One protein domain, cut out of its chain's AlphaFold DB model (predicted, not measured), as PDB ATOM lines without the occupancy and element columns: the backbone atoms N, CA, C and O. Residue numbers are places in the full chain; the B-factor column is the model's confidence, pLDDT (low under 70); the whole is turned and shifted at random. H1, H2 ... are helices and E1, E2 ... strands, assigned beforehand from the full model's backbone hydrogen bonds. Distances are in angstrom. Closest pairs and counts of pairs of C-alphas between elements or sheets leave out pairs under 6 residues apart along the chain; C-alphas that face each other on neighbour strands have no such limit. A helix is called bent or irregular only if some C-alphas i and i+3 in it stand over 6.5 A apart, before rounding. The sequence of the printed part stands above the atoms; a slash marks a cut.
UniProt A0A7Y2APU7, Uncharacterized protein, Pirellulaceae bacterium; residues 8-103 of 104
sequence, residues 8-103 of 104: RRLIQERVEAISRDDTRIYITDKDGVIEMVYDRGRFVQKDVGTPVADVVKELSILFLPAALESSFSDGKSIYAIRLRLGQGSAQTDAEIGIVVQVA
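This is residues 8 to 103 of the 104 residues of an uncharacterized protein of Pirellulaceae bacterium (UniProt A0A7Y2APU7). A twisted sheet of five antiparallel strands has the helix H1 slantwise over E2 and E1, and lies between H1 and a corner of two very short helices, H2 and H3, that only graze it. The hairpin of E4 and E5, the two longest strands, reaches out to its turn at Ser 89, one of the two C-alphas farthest apart. The printed part has 96 residues, with three named helices and five named strands along the chain as H1 E1 E2 E3 H2 H3 E4 E5; the sheet's order is E3 E2 E1 E5 E4, and the class is mixed, helices and strands. The whole is compact, with a radius of gyration of the C-alphas of 13.2 A and spans of 36 by 29 by 26 A.

H1 is residues 8 to 18, 15.5 A long, beginning at C-alpha 8 (31.054, -34.629, 13.820). E1 is residues 23 to 28, 16.4 A; E2 is residues 34 to 39, 13.1 A; E3 is residues 42 to 44. H2 is residues 52 to 55, beginning at C-alpha 52 (47.889, -30.162, 8.121), and H3 is residues 57 to 61. H3 is irregular: C-alphas 58 and 61 are 7.1 A apart. E4 is residues 78 to 85, 22.0 A, and E5 is residues 94 to 102, 26.1 A, ending at C-alpha 102 (47.482, -32.351, 22.906).

E3 and E4 are the edge strands. E1, E2 and E3 form a meander, each strand the antiparallel neighbour of the one before; E1 and E2 are a hairpin, as are E2 and E3. N 44 and O 37 of E3 and E2 are 2.9 A apart, within hydrogen-bond range, as are N 25 and O 38 of E1 and E2 at 2.8 A. E1 and E5 are antiparallel at 160 degrees, with N 26 and O 99 at 2.8 A. In the hairpin of E4 and E5, N 100 and O 79 are 2.7 A apart. H1 is on the sheet at a height of 10.0 A, slantwise to the strands, at 38 degrees to E2 on the local plane. The closest C-alphas of H1 and E3 are those of Gln 12 and Arg 42, 7.9 A apart. H2 only grazes the sheet with residues 52 to 55; its closest C-alphas to E2 are those of Val 52 and Ile 34, 5.9 A. H3 only grazes it, with residues 58 to 59. H2 and H3 touch only at the corner, their closest C-alphas being those of Ala 53 and Ser 60, 4.7 A; H1 is apart from both. In H1 every O i to N i+4 pair is within hydrogen-bond range, in H3 0 of 1, with 1 of 2 O i to N i+3 pairs; H2 is too short for an O i to N i+4 pair.

The two C-alphas farthest apart, those of Ser 89 and Ala 103, are 39.3 A apart. The printed part has no cut. The link from H3 to E4, residues 62 to 77, is long; in it residues 72 to 73 pair antiparallel with residues 79 to 80 of E4. Mean pLDDT of the printed part is 73.3; it is under 70 at residues 8 to 21, 59 to 71, 85 to 94 and 103.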
ATOM      1  N   ARG A   8      31.023 -35.738  12.855       67.88
ATOM      2  CA  ARG A   8      31.054 -34.629  13.820       67.88
ATOM      3  C   ARG A   8      30.615 -35.102  15.195       67.88
ATOM      4  O   ARG A   8      31.335 -34.900  16.168       67.88
ATOM      5  N   ARG A   9      29.467 -35.777  15.256       66.56
ATOM      6  CA  ARG A   9      28.922 -36.308  16.504       66.56
ATOM      7  C   ARG A   9      29.828 -37.376  17.114       66.56
ATOM      8  O   ARG A   9      30.092 -37.327  18.307       66.56
ATOM      9  N   LEU A  10      30.364 -38.285  16.297       67.88
ATOM     10  CA  LEU A  10      31.269 -39.337  16.771       67.88
ATOM     11  C   LEU A  10      32.549 -38.762  17.395       67.88
ATOM     12  O   LEU A  10      32.996 -39.231  18.440       67.88
ATOM     13  N   ILE A  11      33.148 -37.756  16.755       69.44
ATOM     14  CA  ILE A  11      34.361 -37.113  17.269       69.44
ATOM     15  C   ILE A  11      34.052 -36.342  18.538       69.44
ATOM     16  O   ILE A  11      34.782 -36.489  19.509       69.44
ATOM     17  N   GLN A  12      32.958 -35.583  18.559       68.81
ATOM     18  CA  GLN A  12      32.542 -34.858  19.750       68.81
ATOM     19  C   GLN A  12      32.348 -35.808  20.944       68.81
ATOM     20  O   GLN A  12      33.002 -35.623  21.966       68.81
ATOM     21  N   GLU A  13      31.558 -36.877  20.787       69.75
ATOM     22  CA  GLU A  13      31.312 -37.869  21.847       69.75
ATOM     23  C   GLU A  13      32.615 -38.531  22.334       69.75
ATOM     24  O   GLU A  13      32.796 -38.766  23.530       69.75
ATOM     25  N   ARG A  14      33.558 -38.819  21.425       68.56
ATOM     26  CA  ARG A  14      34.856 -39.402  21.794       68.56
ATOM     27  C   ARG A  14      35.771 -38.404  22.491       68.56
ATOM     28  O   ARG A  14      36.412 -38.790  23.459       68.56
ATOM     29  N   VAL A  15      35.836 -37.152  22.050       67.88
ATOM     30  CA  VAL A  15      36.696 -36.141  22.683       67.88
ATOM     31  C   VAL A  15      36.161 -35.730  24.045       67.88
ATOM     32  O   VAL A  15      36.938 -35.650  24.993       67.88
ATOM     33  N   GLU A  16      34.847 -35.540  24.169       68.19
ATOM     34  CA  GLU A  16      34.190 -35.280  25.454       68.19
ATOM     35  C   GLU A  16      34.473 -36.406  26.459       68.19
ATOM     36  O   GLU A  16      34.765 -36.132  27.620       68.19
ATOM     37  N   ALA A  17      34.496 -37.668  26.012       63.31
ATOM     38  CA  ALA A  17      34.840 -38.806  26.867       63.31
ATOM     39  C   ALA A  17      36.321 -38.851  27.298       63.31
ATOM     40  O   ALA A  17      36.635 -39.450  28.326       63.31
ATOM     41  N   ILE A  18      37.234 -38.251  26.526       63.34
ATOM     42  CA  ILE A  18      38.684 -38.242  26.807       63.34
ATOM     43  C   ILE A  18      39.099 -36.953  27.554       63.34
ATOM     44  O   ILE A  18      40.185 -36.894  28.128       63.34
ATOM     45  N   SER A  19      38.192 -35.966  27.622       53.22
ATOM     46  CA  SER A  19      38.160 -34.829  28.549       53.22
ATOM     47  C   SER A  19      39.515 -34.171  28.808       53.22
ATOM     48  O   SER A  19      40.023 -34.195  29.934       53.22
ATOM     49  N   ARG A  20      40.075 -33.513  27.788       60.53
ATOM     50  CA  ARG A  20      41.069 -32.461  28.012       60.53
ATOM     51  C   ARG A  20      40.817 -31.263  27.098       60.53
ATOM     52  O   ARG A  20      40.845 -31.378  25.874       60.53
ATOM     53  N   ASP A  21      40.593 -30.103  27.715       65.50
ATOM     54  CA  ASP A  21      40.374 -28.804  27.052       65.50
ATOM     55  C   ASP A  21      41.577 -28.329  26.212       65.50
ATOM     56  O   ASP A  21      41.510 -27.305  25.531       65.50
ATOM     57  N   ASP A  22      42.687 -29.063  26.261       75.25
ATOM     58  CA  ASP A  22      43.950 -28.809  25.575       75.25
ATOM     59  C   ASP A  22      44.097 -29.601  24.261       75.25
ATOM     60  O   ASP A  22      45.112 -29.469  23.575       75.25
ATOM     61  N   THR A  23      43.106 -30.423  23.902       77.31
ATOM     62  CA  THR A  23      43.193 -31.305  22.740       77.31
ATOM     63  C   THR A  23      42.593 -30.654  21.501       77.31
ATOM     64  O   THR A  23      41.449 -30.190  21.492       77.31
ATOM     65  N   ARG A  24      43.372 -30.676  20.424       86.00
ATOM     66  CA  ARG A  24      42.973 -30.251  19.092       86.00
ATOM     67  C   ARG A  24      43.000 -31.432  18.137       86.00
ATOM     68  O   ARG A  24      43.952 -32.204  18.127       86.00
ATOM     69  N   ILE A  25      41.964 -31.564  17.323       85.38
ATOM     70  CA  ILE A  25      41.839 -32.624  16.327       85.38
ATOM     71  C   ILE A  25      41.669 -32.006  14.953       85.38
ATOM     72  O   ILE A  25      40.815 -31.145  14.764       85.38
ATOM     73  N   TYR A  26      42.447 -32.490  13.996       87.44
ATOM     74  CA  TYR A  26      42.312 -32.165  12.587       87.44
ATOM     75  C   TYR A  26      41.863 -33.420  11.844       87.44
ATOM     76  O   TYR A  26      42.451 -34.491  12.001       87.44
ATOM     77  N   ILE A  27      40.821 -33.285  11.035       86.50
ATOM     78  CA  ILE A  27      40.419 -34.294  10.061       86.50
ATOM     79  C   ILE A  27      40.847 -33.785   8.703       86.50
ATOM     80  O   ILE A  27      40.586 -32.632   8.355       86.50
ATOM     81  N   THR A  28      41.488 -34.658   7.949       86.25
ATOM     82  CA  THR A  28      42.043 -34.358   6.640       86.25
ATOM     83  C   THR A  28      41.509 -35.306   5.588       86.25
ATOM     84  O   THR A  28      41.110 -36.432   5.904       86.25
ATOM     85  N   ASP A  29      41.522 -34.854   4.342       84.62
ATOM     86  CA  ASP A  29      41.298 -35.705   3.183       84.62
ATOM     87  C   ASP A  29      42.514 -36.610   2.878       84.62
ATOM     88  O   ASP A  29      43.521 -36.645   3.601       84.62
ATOM     89  N   LYS A  30      42.430 -37.354   1.773       78.12
ATOM     90  CA  LYS A  30      43.501 -38.234   1.286       78.12
ATOM     91  C   LYS A  30      44.811 -37.501   0.960       78.12
ATOM     92  O   LYS A  30      45.877 -38.117   0.983       78.12
ATOM     93  N   ASP A  31      44.747 -36.203   0.678       81.62
ATOM     94  CA  ASP A  31      45.893 -35.372   0.310       81.62
ATOM     95  C   ASP A  31      46.463 -34.621   1.533       81.62
ATOM     96  O   ASP A  31      47.510 -33.984   1.444       81.62
ATOM     97  N   GLY A  32      45.841 -34.769   2.711       81.00
ATOM     98  CA  GLY A  32      46.282 -34.139   3.957       81.00
ATOM     99  C   GLY A  32      45.766 -32.712   4.147       81.00
ATOM    100  O   GLY A  32      46.255 -32.000   5.028       81.00
ATOM    101  N   VAL A  33      44.790 -32.291   3.341       87.12
ATOM    102  CA  VAL A  33      44.122 -30.994   3.464       87.12
ATOM    103  C   VAL A  33      43.099 -31.069   4.588       87.12
ATOM    104  O   VAL A  33      42.327 -32.021   4.667       87.12
ATOM    105  N   ILE A  34      43.108 -30.085   5.487       89.31
ATOM    106  CA  ILE A  34      42.201 -30.030   6.634       89.31
ATOM    107  C   ILE A  34      40.775 -29.744   6.159       89.31
ATOM    108  O   ILE A  34      40.481 -28.663   5.662       89.31
ATOM    109  N   GLU A  35      39.870 -30.679   6.422       88.19
ATOM    110  CA  GLU A  35      38.435 -30.541   6.162       88.19
ATOM    111  C   GLU A  35      37.671 -30.111   7.420       88.19
ATOM    112  O   GLU A  35      36.649 -29.426   7.353       88.19
ATOM    113  N   MET A  36      38.153 -30.514   8.600       88.38
ATOM    114  CA  MET A  36      37.508 -30.187   9.869       88.38
ATOM    115  C   MET A  36      38.522 -30.023  10.993       88.38
ATOM    116  O   MET A  36      39.472 -30.798  11.103       88.38
ATOM    117  N   VAL A  37      38.256 -29.072  11.890       88.62
ATOM    118  CA  VAL A  37      39.042 -28.862  13.108       88.62
ATOM    119  C   VAL A  37      38.128 -28.867  14.321       88.62
ATOM    120  O   VAL A  37      37.123 -28.159  14.352       88.62
ATOM    121  N   TYR A  38      38.488 -29.651  15.330       86.31
ATOM    122  CA  TYR A  38      37.902 -29.611  16.663       86.31
ATOM    123  C   TYR A  38      38.941 -29.056  17.632       86.31
ATOM    124  O   TYR A  38      40.022 -29.618  17.764       86.31
ATOM    125  N   ASP A  39      38.637 -27.948  18.295       85.56
ATOM    126  CA  ASP A  39      39.551 -27.267  19.208       85.56
ATOM    127  C   ASP A  39      38.785 -26.828  20.452       85.56
ATOM    128  O   ASP A  39      37.762 -26.146  20.340       85.56
ATOM    129  N   ARG A  40      39.280 -27.198  21.639       81.19
ATOM    130  CA  ARG A  40      38.705 -26.786  22.935       81.19
ATOM    131  C   ARG A  40      37.190 -27.015  23.035       81.19
ATOM    132  O   ARG A  40      36.431 -26.093  23.335       81.19
ATOM    133  N   GLY A  41      36.741 -28.227  22.717       78.81
ATOM    134  CA  GLY A  41      35.335 -28.608  22.881       78.81
ATOM    135  C   GLY A  41      34.390 -28.164  21.757       78.81
ATOM    136  O   GLY A  41      33.175 -28.247  21.918       78.81
ATOM    137  N   ARG A  42      34.900 -27.643  20.632       83.94
ATOM    138  CA  ARG A  42      34.050 -27.150  19.536       83.94
ATOM    139  C   ARG A  42      34.691 -27.283  18.163       83.94
ATOM    140  O   ARG A  42      35.906 -27.182  18.016       83.94
ATOM    141  N   PHE A  43      33.850 -27.412  17.140       83.75
ATOM    142  CA  PHE A  43      34.291 -27.306  15.753       83.75
ATOM    143  C   PHE A  43      34.599 -25.854  15.390       83.75
ATOM    144  O   PHE A  43      33.801 -24.951  15.653       83.75
ATOM    145  N   VAL A  44      35.753 -25.635  14.770       87.75
ATOM    146  CA  VAL A  44      36.213 -24.319  14.321       87.75
ATOM    147  C   VAL A  44      36.558 -24.363  12.836       87.75
ATOM    148  O   VAL A  44      36.946 -25.396  12.306       87.75
ATOM    149  N   GLN A  45      36.418 -23.220  12.165       87.38
ATOM    150  CA  GLN A  45      36.789 -23.055  10.750       87.38
ATOM    151  C   GLN A  45      38.270 -22.705  10.557       87.38
ATOM    152  O   GLN A  45      38.748 -22.579   9.434       87.38
ATOM    153  N   LYS A  46      38.996 -22.485  11.656       87.12
ATOM    154  CA  LYS A  46      40.411 -22.134  11.606       87.12
ATOM    155  C   LYS A  46      41.193 -23.278  10.950       87.12
ATOM    156  O   LYS A  46      40.967 -24.427  11.303       87.12
ATOM    157  N   ASP A  47      42.093 -22.937  10.030       87.25
ATOM    158  CA  ASP A  47      43.000 -23.846   9.313       87.25
ATOM    159  C   ASP A  47      42.334 -24.792   8.280       87.25
ATOM    160  O   ASP A  47      43.040 -25.495   7.559       87.25
ATOM    161  N   VAL A  48      41.002 -24.764   8.117       89.56
ATOM    162  CA  VAL A  48      40.291 -25.514   7.058       89.56
ATOM    163  C   VAL A  48      40.782 -25.091   5.666       89.56
ATOM    164  O   VAL A  48      40.979 -23.906   5.400       89.56
ATOM    165  N   GLY A  49      41.003 -26.066   4.782       88.19
ATOM    166  CA  GLY A  49      41.590 -25.886   3.451       88.19
ATOM    167  C   GLY A  49      43.119 -25.782   3.444       88.19
ATOM    168  O   GLY A  49      43.719 -25.681   2.376       88.19
ATOM    169  N   THR A  50      43.763 -25.818   4.613       90.38
ATOM    170  CA  THR A  50      45.228 -25.785   4.741       90.38
ATOM    171  C   THR A  50      45.781 -27.209   4.833       90.38
ATOM    172  O   THR A  50      45.153 -28.056   5.472       90.38
ATOM    173  N   PRO A  51      46.959 -27.510   4.259       88.19
ATOM    174  CA  PRO A  51      47.664 -28.753   4.549       88.19
ATOM    175  C   PRO A  51      47.976 -28.873   6.044       88.19
ATOM    176  O   PRO A  51      48.557 -27.968   6.645       88.19
ATOM    177  N   VAL A  52      47.651 -30.004   6.673       85.44
ATOM    178  CA  VAL A  52      47.889 -30.162   8.121       85.44
ATOM    179  C   VAL A  52      49.377 -30.154   8.486       85.44
ATOM    180  O   VAL A  52      49.730 -29.776   9.601       85.44
ATOM    181  N   ALA A  53      50.259 -30.493   7.541       84.69
ATOM    182  CA  ALA A  53      51.707 -30.378   7.703       84.69
ATOM    183  C   ALA A  53      52.179 -28.923   7.904       84.69
ATOM    184  O   ALA A  53      53.195 -28.703   8.558       84.69
ATOM    185  N   ASP A  54      51.435 -27.929   7.407       86.25
ATOM    186  CA  ASP A  54      51.771 -26.512   7.599       86.25
ATOM    187  C   ASP A  54      51.382 -26.017   9.001       86.25
ATOM    188  O   ASP A  54      51.997 -25.091   9.539       86.25
ATOM    189  N   VAL A  55      50.381 -26.660   9.613       85.38
ATOM    190  CA  VAL A  55      49.856 -26.327  10.946       85.38
ATOM    191  C   VAL A  55      50.589 -27.100  12.043       85.38
ATOM    192  O   VAL A  55      50.929 -26.541  13.086       85.38
ATOM    193  N   VAL A  56      50.865 -28.380  11.797       82.12
ATOM    194  CA  VAL A  56      51.601 -29.282  12.685       82.12
ATOM    195  C   VAL A  56      52.839 -29.764  11.933       82.12
ATOM    196  O   VAL A  56      52.839 -30.814  11.289       82.12
ATOM    197  N   LYS A  57      53.907 -28.960  11.993       74.75
ATOM    198  CA  LYS A  57      55.142 -29.158  11.212       74.75
ATOM    199  C   LYS A  57      55.777 -30.529  11.425       74.75
ATOM    200  O   LYS A  57      56.400 -31.075  10.517       74.75
ATOM    201  N   GLU A  58      55.597 -31.115  12.598       70.69
ATOM    202  CA  GLU A  58      56.072 -32.447  12.964       70.69
ATOM    203  C   GLU A  58      55.463 -33.561  12.095       70.69
ATOM    204  O   GLU A  58      56.048 -34.634  11.969       70.69
ATOM    205  N   LEU A  59      54.321 -33.305  11.447       66.19
ATOM    206  CA  LEU A  59      53.621 -34.272  10.601       66.19
ATOM    207  C   LEU A  59      54.021 -34.228   9.130       66.19
ATOM    208  O   LEU A  59      53.548 -35.062   8.360       66.19
ATOM    209  N   SER A  60      54.929 -33.330   8.735       65.19
ATOM    210  CA  SER A  60      55.461 -33.245   7.362       65.19
ATOM    211  C   SER A  60      55.930 -34.602   6.813       65.19
ATOM    212  O   SER A  60      55.886 -34.846   5.612       65.19
ATOM    213  N   ILE A  61      56.363 -35.502   7.702       59.03
ATOM    214  CA  ILE A  61      56.880 -36.838   7.387       59.03
ATOM    215  C   ILE A  61      55.755 -37.830   7.021       59.03
ATOM    216  O   ILE A  61      55.995 -38.773   6.270       59.03
ATOM    217  N   LEU A  62      54.527 -37.629   7.510       57.34
ATOM    218  CA  LEU A  62      53.400 -38.559   7.312       57.34
ATOM    219  C   LEU A  62      52.595 -38.312   6.046       57.34
ATOM    220  O   LEU A  62      51.962 -39.232   5.534       57.34
ATOM    221  N   PHE A  63      52.623 -37.087   5.530       58.75
ATOM    222  CA  PHE A  63      51.945 -36.734   4.282       58.75
ATOM    223  C   PHE A  63      52.843 -36.948   3.056       58.75
ATOM    224  O   PHE A  63      52.521 -36.509   1.955       58.75
ATOM    225  N   LEU A  64      53.956 -37.675   3.224       54.78
ATOM    226  CA  LEU A  64      54.730 -38.207   2.111       54.78
ATOM    227  C   LEU A  64      53.951 -39.362   1.448       54.78
ATOM    228  O   LEU A  64      53.472 -40.252   2.156       54.78
ATOM    229  N   PRO A  65      53.880 -39.422   0.103       50.75
ATOM    230  CA  PRO A  65      53.102 -40.425  -0.638       50.75
ATOM    231  C   PRO A  65      53.409 -41.899  -0.311       50.75
ATOM    232  O   PRO A  65      52.653 -42.776  -0.707       50.75
ATOM    233  N   ALA A  66      54.510 -42.194   0.386       48.09
ATOM    234  CA  ALA A  66      54.965 -43.551   0.689       48.09
ATOM    235  C   ALA A  66      54.552 -44.080   2.082       48.09
ATOM    236  O   ALA A  66      54.770 -45.255   2.361       48.09
ATOM    237  N   ALA A  67      53.968 -43.255   2.962       54.09
ATOM    238  CA  ALA A  67      53.686 -43.611   4.364       54.09
ATOM    239  C   ALA A  67      52.216 -44.021   4.624       54.09
ATOM    240  O   ALA A  67      51.709 -43.907   5.735       54.09
ATOM    241  N   LEU A  68      51.502 -44.465   3.586       49.31
ATOM    242  CA  LEU A  68      50.033 -44.515   3.533       49.31
ATOM    243  C   LEU A  68      49.325 -45.513   4.476       49.31
ATOM    244  O   LEU A  68      48.105 -45.446   4.574       49.31
ATOM    245  N   GLU A  69      50.033 -46.369   5.220       53.09
ATOM    246  CA  GLU A  69      49.412 -47.353   6.135       53.09
ATOM    247  C   GLU A  69      49.940 -47.315   7.577       53.09
ATOM    248  O   GLU A  69      49.845 -48.293   8.318       53.09
ATOM    249  N   SER A  70      50.507 -46.194   8.017       60.72
ATOM    250  CA  SER A  70      51.094 -46.091   9.351       60.72
ATOM    251  C   SER A  70      50.364 -45.073  10.219       60.72
ATOM    252  O   SER A  70      50.226 -43.896   9.889       60.72
ATOM    253  N   SER A  71      49.913 -45.533  11.385       69.56
ATOM    254  CA  SER A  71      49.701 -44.612  12.498       69.56
ATOM    255  C   SER A  71      51.054 -44.061  12.955       69.56
ATOM    256  O   SER A  71      52.093 -44.712  12.828       69.56
ATOM    257  N   PHE A  72      51.039 -42.850  13.489       77.06
ATOM    258  CA  PHE A  72      52.200 -42.160  14.020       77.06
ATOM    259  C   PHE A  72      51.888 -41.635  15.405       77.06
ATOM    260  O   PHE A  72      50.795 -41.139  15.671       77.06
ATOM    261  N   SER A  73      52.881 -41.710  16.276       77.69
ATOM    262  CA  SER A  73      52.853 -41.079  17.581       77.69
ATOM    263  C   SER A  73      54.234 -40.519  17.868       77.69
ATOM    264  O   SER A  73      55.230 -41.225  17.697       77.69
ATOM    265  N   ASP A  74      54.302 -39.279  18.341       73.62
ATOM    266  CA  ASP A  74      55.533 -38.715  18.911       73.62
ATOM    267  C   ASP A  74      55.777 -39.197  20.362       73.62
ATOM    268  O   ASP A  74      56.774 -38.827  20.989       73.62
ATOM    269  N   GLY A  75      54.852 -40.001  20.911       72.81
ATOM    270  CA  GLY A  75      54.862 -40.507  22.285       72.81
ATOM    271  C   GLY A  75      54.597 -39.446  23.358       72.81
ATOM    272  O   GLY A  75      54.790 -39.728  24.540       72.81
ATOM    273  N   LYS A  76      54.208 -38.222  22.977       75.62
ATOM    274  CA  LYS A  76      54.100 -37.065  23.877       75.62
ATOM    275  C   LYS A  76      52.826 -36.255  23.660       75.62
ATOM    276  O   LYS A  76      52.043 -36.108  24.591       75.62
ATOM    277  N   SER A  77      52.658 -35.688  22.473       78.69
ATOM    278  CA  SER A  77      51.682 -34.634  22.187       78.69
ATOM    279  C   SER A  77      50.943 -34.817  20.870       78.69
ATOM    280  O   SER A  77      49.938 -34.149  20.661       78.69
ATOM    281  N   ILE A  78      51.410 -35.687  19.978       80.38
ATOM    282  CA  ILE A  78      50.888 -35.809  18.623       80.38
ATOM    283  C   ILE A  78      50.636 -37.277  18.312       80.38
ATOM    284  O   ILE A  78      51.531 -38.116  18.400       80.38
ATOM    285  N   TYR A  79      49.413 -37.560  17.885       81.81
ATOM    286  CA  TYR A  79      49.011 -38.837  17.321       81.81
ATOM    287  C   TYR A  79      48.342 -38.604  15.970       81.81
ATOM    288  O   TYR A  79      47.508 -37.715  15.841       81.81
ATOM    289  N   ALA A  80      48.681 -39.394  14.960       79.69
ATOM    290  CA  ALA A  80      48.052 -39.320  13.652       79.69
ATOM    291  C   ALA A  80      47.770 -40.717  13.103       79.69
ATOM    292  O   ALA A  80      48.532 -41.655  13.327       79.69
ATOM    293  N   ILE A  81      46.670 -40.866  12.376       79.19
ATOM    294  CA  ILE A  81      46.278 -42.123  11.746       79.19
ATOM    295  C   ILE A  81      45.557 -41.845  10.433       79.19
ATOM    296  O   ILE A  81      44.736 -40.934  10.348       79.19
ATOM    297  N   ARG A  82      45.840 -42.652   9.412       76.50
ATOM    298  CA  ARG A  82      45.035 -42.710   8.193       76.50
ATOM    299  C   ARG A  82      44.081 -43.889   8.264       76.50
ATOM    300  O   ARG A  82      44.472 -44.991   8.636       76.50
ATOM    301  N   LEU A  83      42.822 -43.637   7.936       72.62
ATOM    302  CA  LEU A  83      41.756 -44.625   7.937       72.62
ATOM    303  C   LEU A  83      41.119 -44.655   6.552       72.62
ATOM    304  O   LEU A  83      40.679 -43.625   6.043       72.62
ATOM    305  N   ARG A  84      41.019 -45.849   5.968       71.62
ATOM    306  CA  ARG A  84      40.145 -46.088   4.821       71.62
ATOM    307  C   ARG A  84      38.765 -46.470   5.347       71.62
ATOM    308  O   ARG A  84      38.587 -47.531   5.944       71.62
ATOM    309  N   LEU A  85      37.794 -45.587   5.166       66.94
ATOM    310  CA  LEU A  85      36.389 -45.881   5.419       66.94
ATOM    311  C   LEU A  85      35.895 -46.781   4.280       66.94
ATOM    312  O   LEU A  85      36.203 -46.499   3.131       66.94
ATOM    313  N   GLY A  86      35.156 -47.855   4.583       58.72
ATOM    314  CA  GLY A  86      34.531 -48.697   3.546       58.72
ATOM    315  C   GLY A  86      35.066 -50.125   3.370       58.72
ATOM    316  O   GLY A  86      34.875 -50.709   2.306       58.72
ATOM    317  N   GLN A  87      35.678 -50.753   4.382       48.50
ATOM    318  CA  GLN A  87      35.890 -52.211   4.332       48.50
ATOM    319  C   GLN A  87      34.563 -52.971   4.549       48.50
ATOM    320  O   GLN A  87      34.229 -53.393   5.651       48.50
ATOM    321  N   GLY A  88      33.784 -53.108   3.473       49.62
ATOM    322  CA  GLY A  88      32.524 -53.857   3.397       49.62
ATOM    323  C   GLY A  88      31.628 -53.303   2.286       49.62
ATOM    324  O   GLY A  88      31.611 -52.095   2.124       49.62
ATOM    325  N   SER A  89      30.937 -54.195   1.552       44.78
ATOM    326  CA  SER A  89      30.120 -54.107   0.302       44.78
ATOM    327  C   SER A  89      29.646 -52.768  -0.317       44.78
ATOM    328  O   SER A  89      29.198 -52.777  -1.464       44.78
ATOM    329  N   ALA A  90      29.739 -51.630   0.359       46.31
ATOM    330  CA  ALA A  90      29.573 -50.295  -0.193       46.31
ATOM    331  C   ALA A  90      30.936 -49.731  -0.653       46.31
ATOM    332  O   ALA A  90      31.793 -49.400   0.159       46.31
ATOM    333  N   GLN A  91      31.115 -49.625  -1.973       46.62
ATOM    334  CA  GLN A  91      32.278 -49.057  -2.672       46.62
ATOM    335  C   GLN A  91      32.461 -47.547  -2.421       46.62
ATOM    336  O   GLN A  91      32.308 -46.727  -3.323       46.62
ATOM    337  N   THR A  92      32.776 -47.148  -1.199       52.38
ATOM    338  CA  THR A  92      33.270 -45.795  -0.929       52.38
ATOM    339  C   THR A  92      34.693 -45.917  -0.433       52.38
ATOM    340  O   THR A  92      34.883 -46.135   0.754       52.38
ATOM    341  N   ASP A  93      35.674 -45.792  -1.333       57.75
ATOM    342  CA  ASP A  93      37.103 -45.674  -1.006       57.75
ATOM    343  C   ASP A  93      37.396 -44.268  -0.457       57.75
ATOM    344  O   ASP A  93      38.081 -43.452  -1.074       57.75
ATOM    345  N   ALA A  94      36.802 -43.939   0.690       69.00
ATOM    346  CA  ALA A  94      37.051 -42.668   1.351       69.00
ATOM    347  C   ALA A  94      38.232 -42.831   2.312       69.00
ATOM    348  O   ALA A  94      38.120 -43.473   3.355       69.00
ATOM    349  N   GLU A  95      39.374 -42.249   1.958       74.62
ATOM    350  CA  GLU A  95      40.538 -42.158   2.839       74.62
ATOM    351  C   GLU A  95      40.505 -40.837   3.603       74.62
ATOM    352  O   GLU A  95      40.399 -39.764   3.007       74.62
ATOM    353  N   ILE A  96      40.594 -40.927   4.930       77.50
ATOM    354  CA  ILE A  96      40.676 -39.771   5.821       77.50
ATOM    355  C   ILE A  96      41.921 -39.872   6.697       77.50
ATOM    356  O   ILE A  96      42.314 -40.960   7.125       77.50
ATOM    357  N   GLY A  97      42.534 -38.735   7.003       79.94
ATOM    358  CA  GLY A  97      43.552 -38.634   8.045       79.94
ATOM    359  C   GLY A  97      42.969 -37.999   9.299       79.94
ATOM    360  O   GLY A  97      42.300 -36.974   9.216       79.94
ATOM    361  N   ILE A  98      43.235 -38.580  10.463       83.06
ATOM    362  CA  ILE A  98      42.908 -38.003  11.766       83.06
ATOM    363  C   ILE A  98      44.216 -37.657  12.458       83.06
ATOM    364  O   ILE A  98      45.086 -38.511  12.613       83.06
ATOM    365  N   VAL A  99      44.334 -36.414  12.904       83.06
ATOM    366  CA  VAL A  99      45.466 -35.907  13.672       83.06
ATOM    367  C   VAL A  99      44.944 -35.387  14.998       83.06
ATOM    368  O   VAL A  99      44.055 -34.546  15.019       83.06
ATOM    369  N   VAL A 100      45.520 -35.850  16.096       82.75
ATOM    370  CA  VAL A 100      45.245 -35.398  17.457       82.75
ATOM    371  C   VAL A 100      46.507 -34.740  18.000       82.75
ATOM    372  O   VAL A 100      47.576 -35.344  18.010       82.75
ATOM    373  N   GLN A 101      46.371 -33.504  18.462       83.00
ATOM    374  CA  GLN A 101      47.420 -32.721  19.092       83.00
ATOM    375  C   GLN A 101      46.963 -32.312  20.494       83.00
ATOM    376  O   GLN A 101      45.999 -31.568  20.644       83.00
ATOM    377  N   VAL A 102      47.665 -32.778  21.517       78.12
ATOM    378  CA  VAL A 102      47.482 -32.351  22.906       78.12
ATOM    379  C   VAL A 102      48.451 -31.201  23.159       78.12
ATOM    380  O   VAL A 102      49.661 -31.357  22.966       78.12
ATOM    381  N   ALA A 103      47.940 -30.029  23.539       65.25
ATOM    382  CA  ALA A 103      48.801 -28.925  23.942       65.25
ATOM    383  C   ALA A 103      49.563 -29.301  25.226       65.25
ATOM    384  O   ALA A 103      49.012 -29.939  26.119       65.25
TER     385      ALA A 103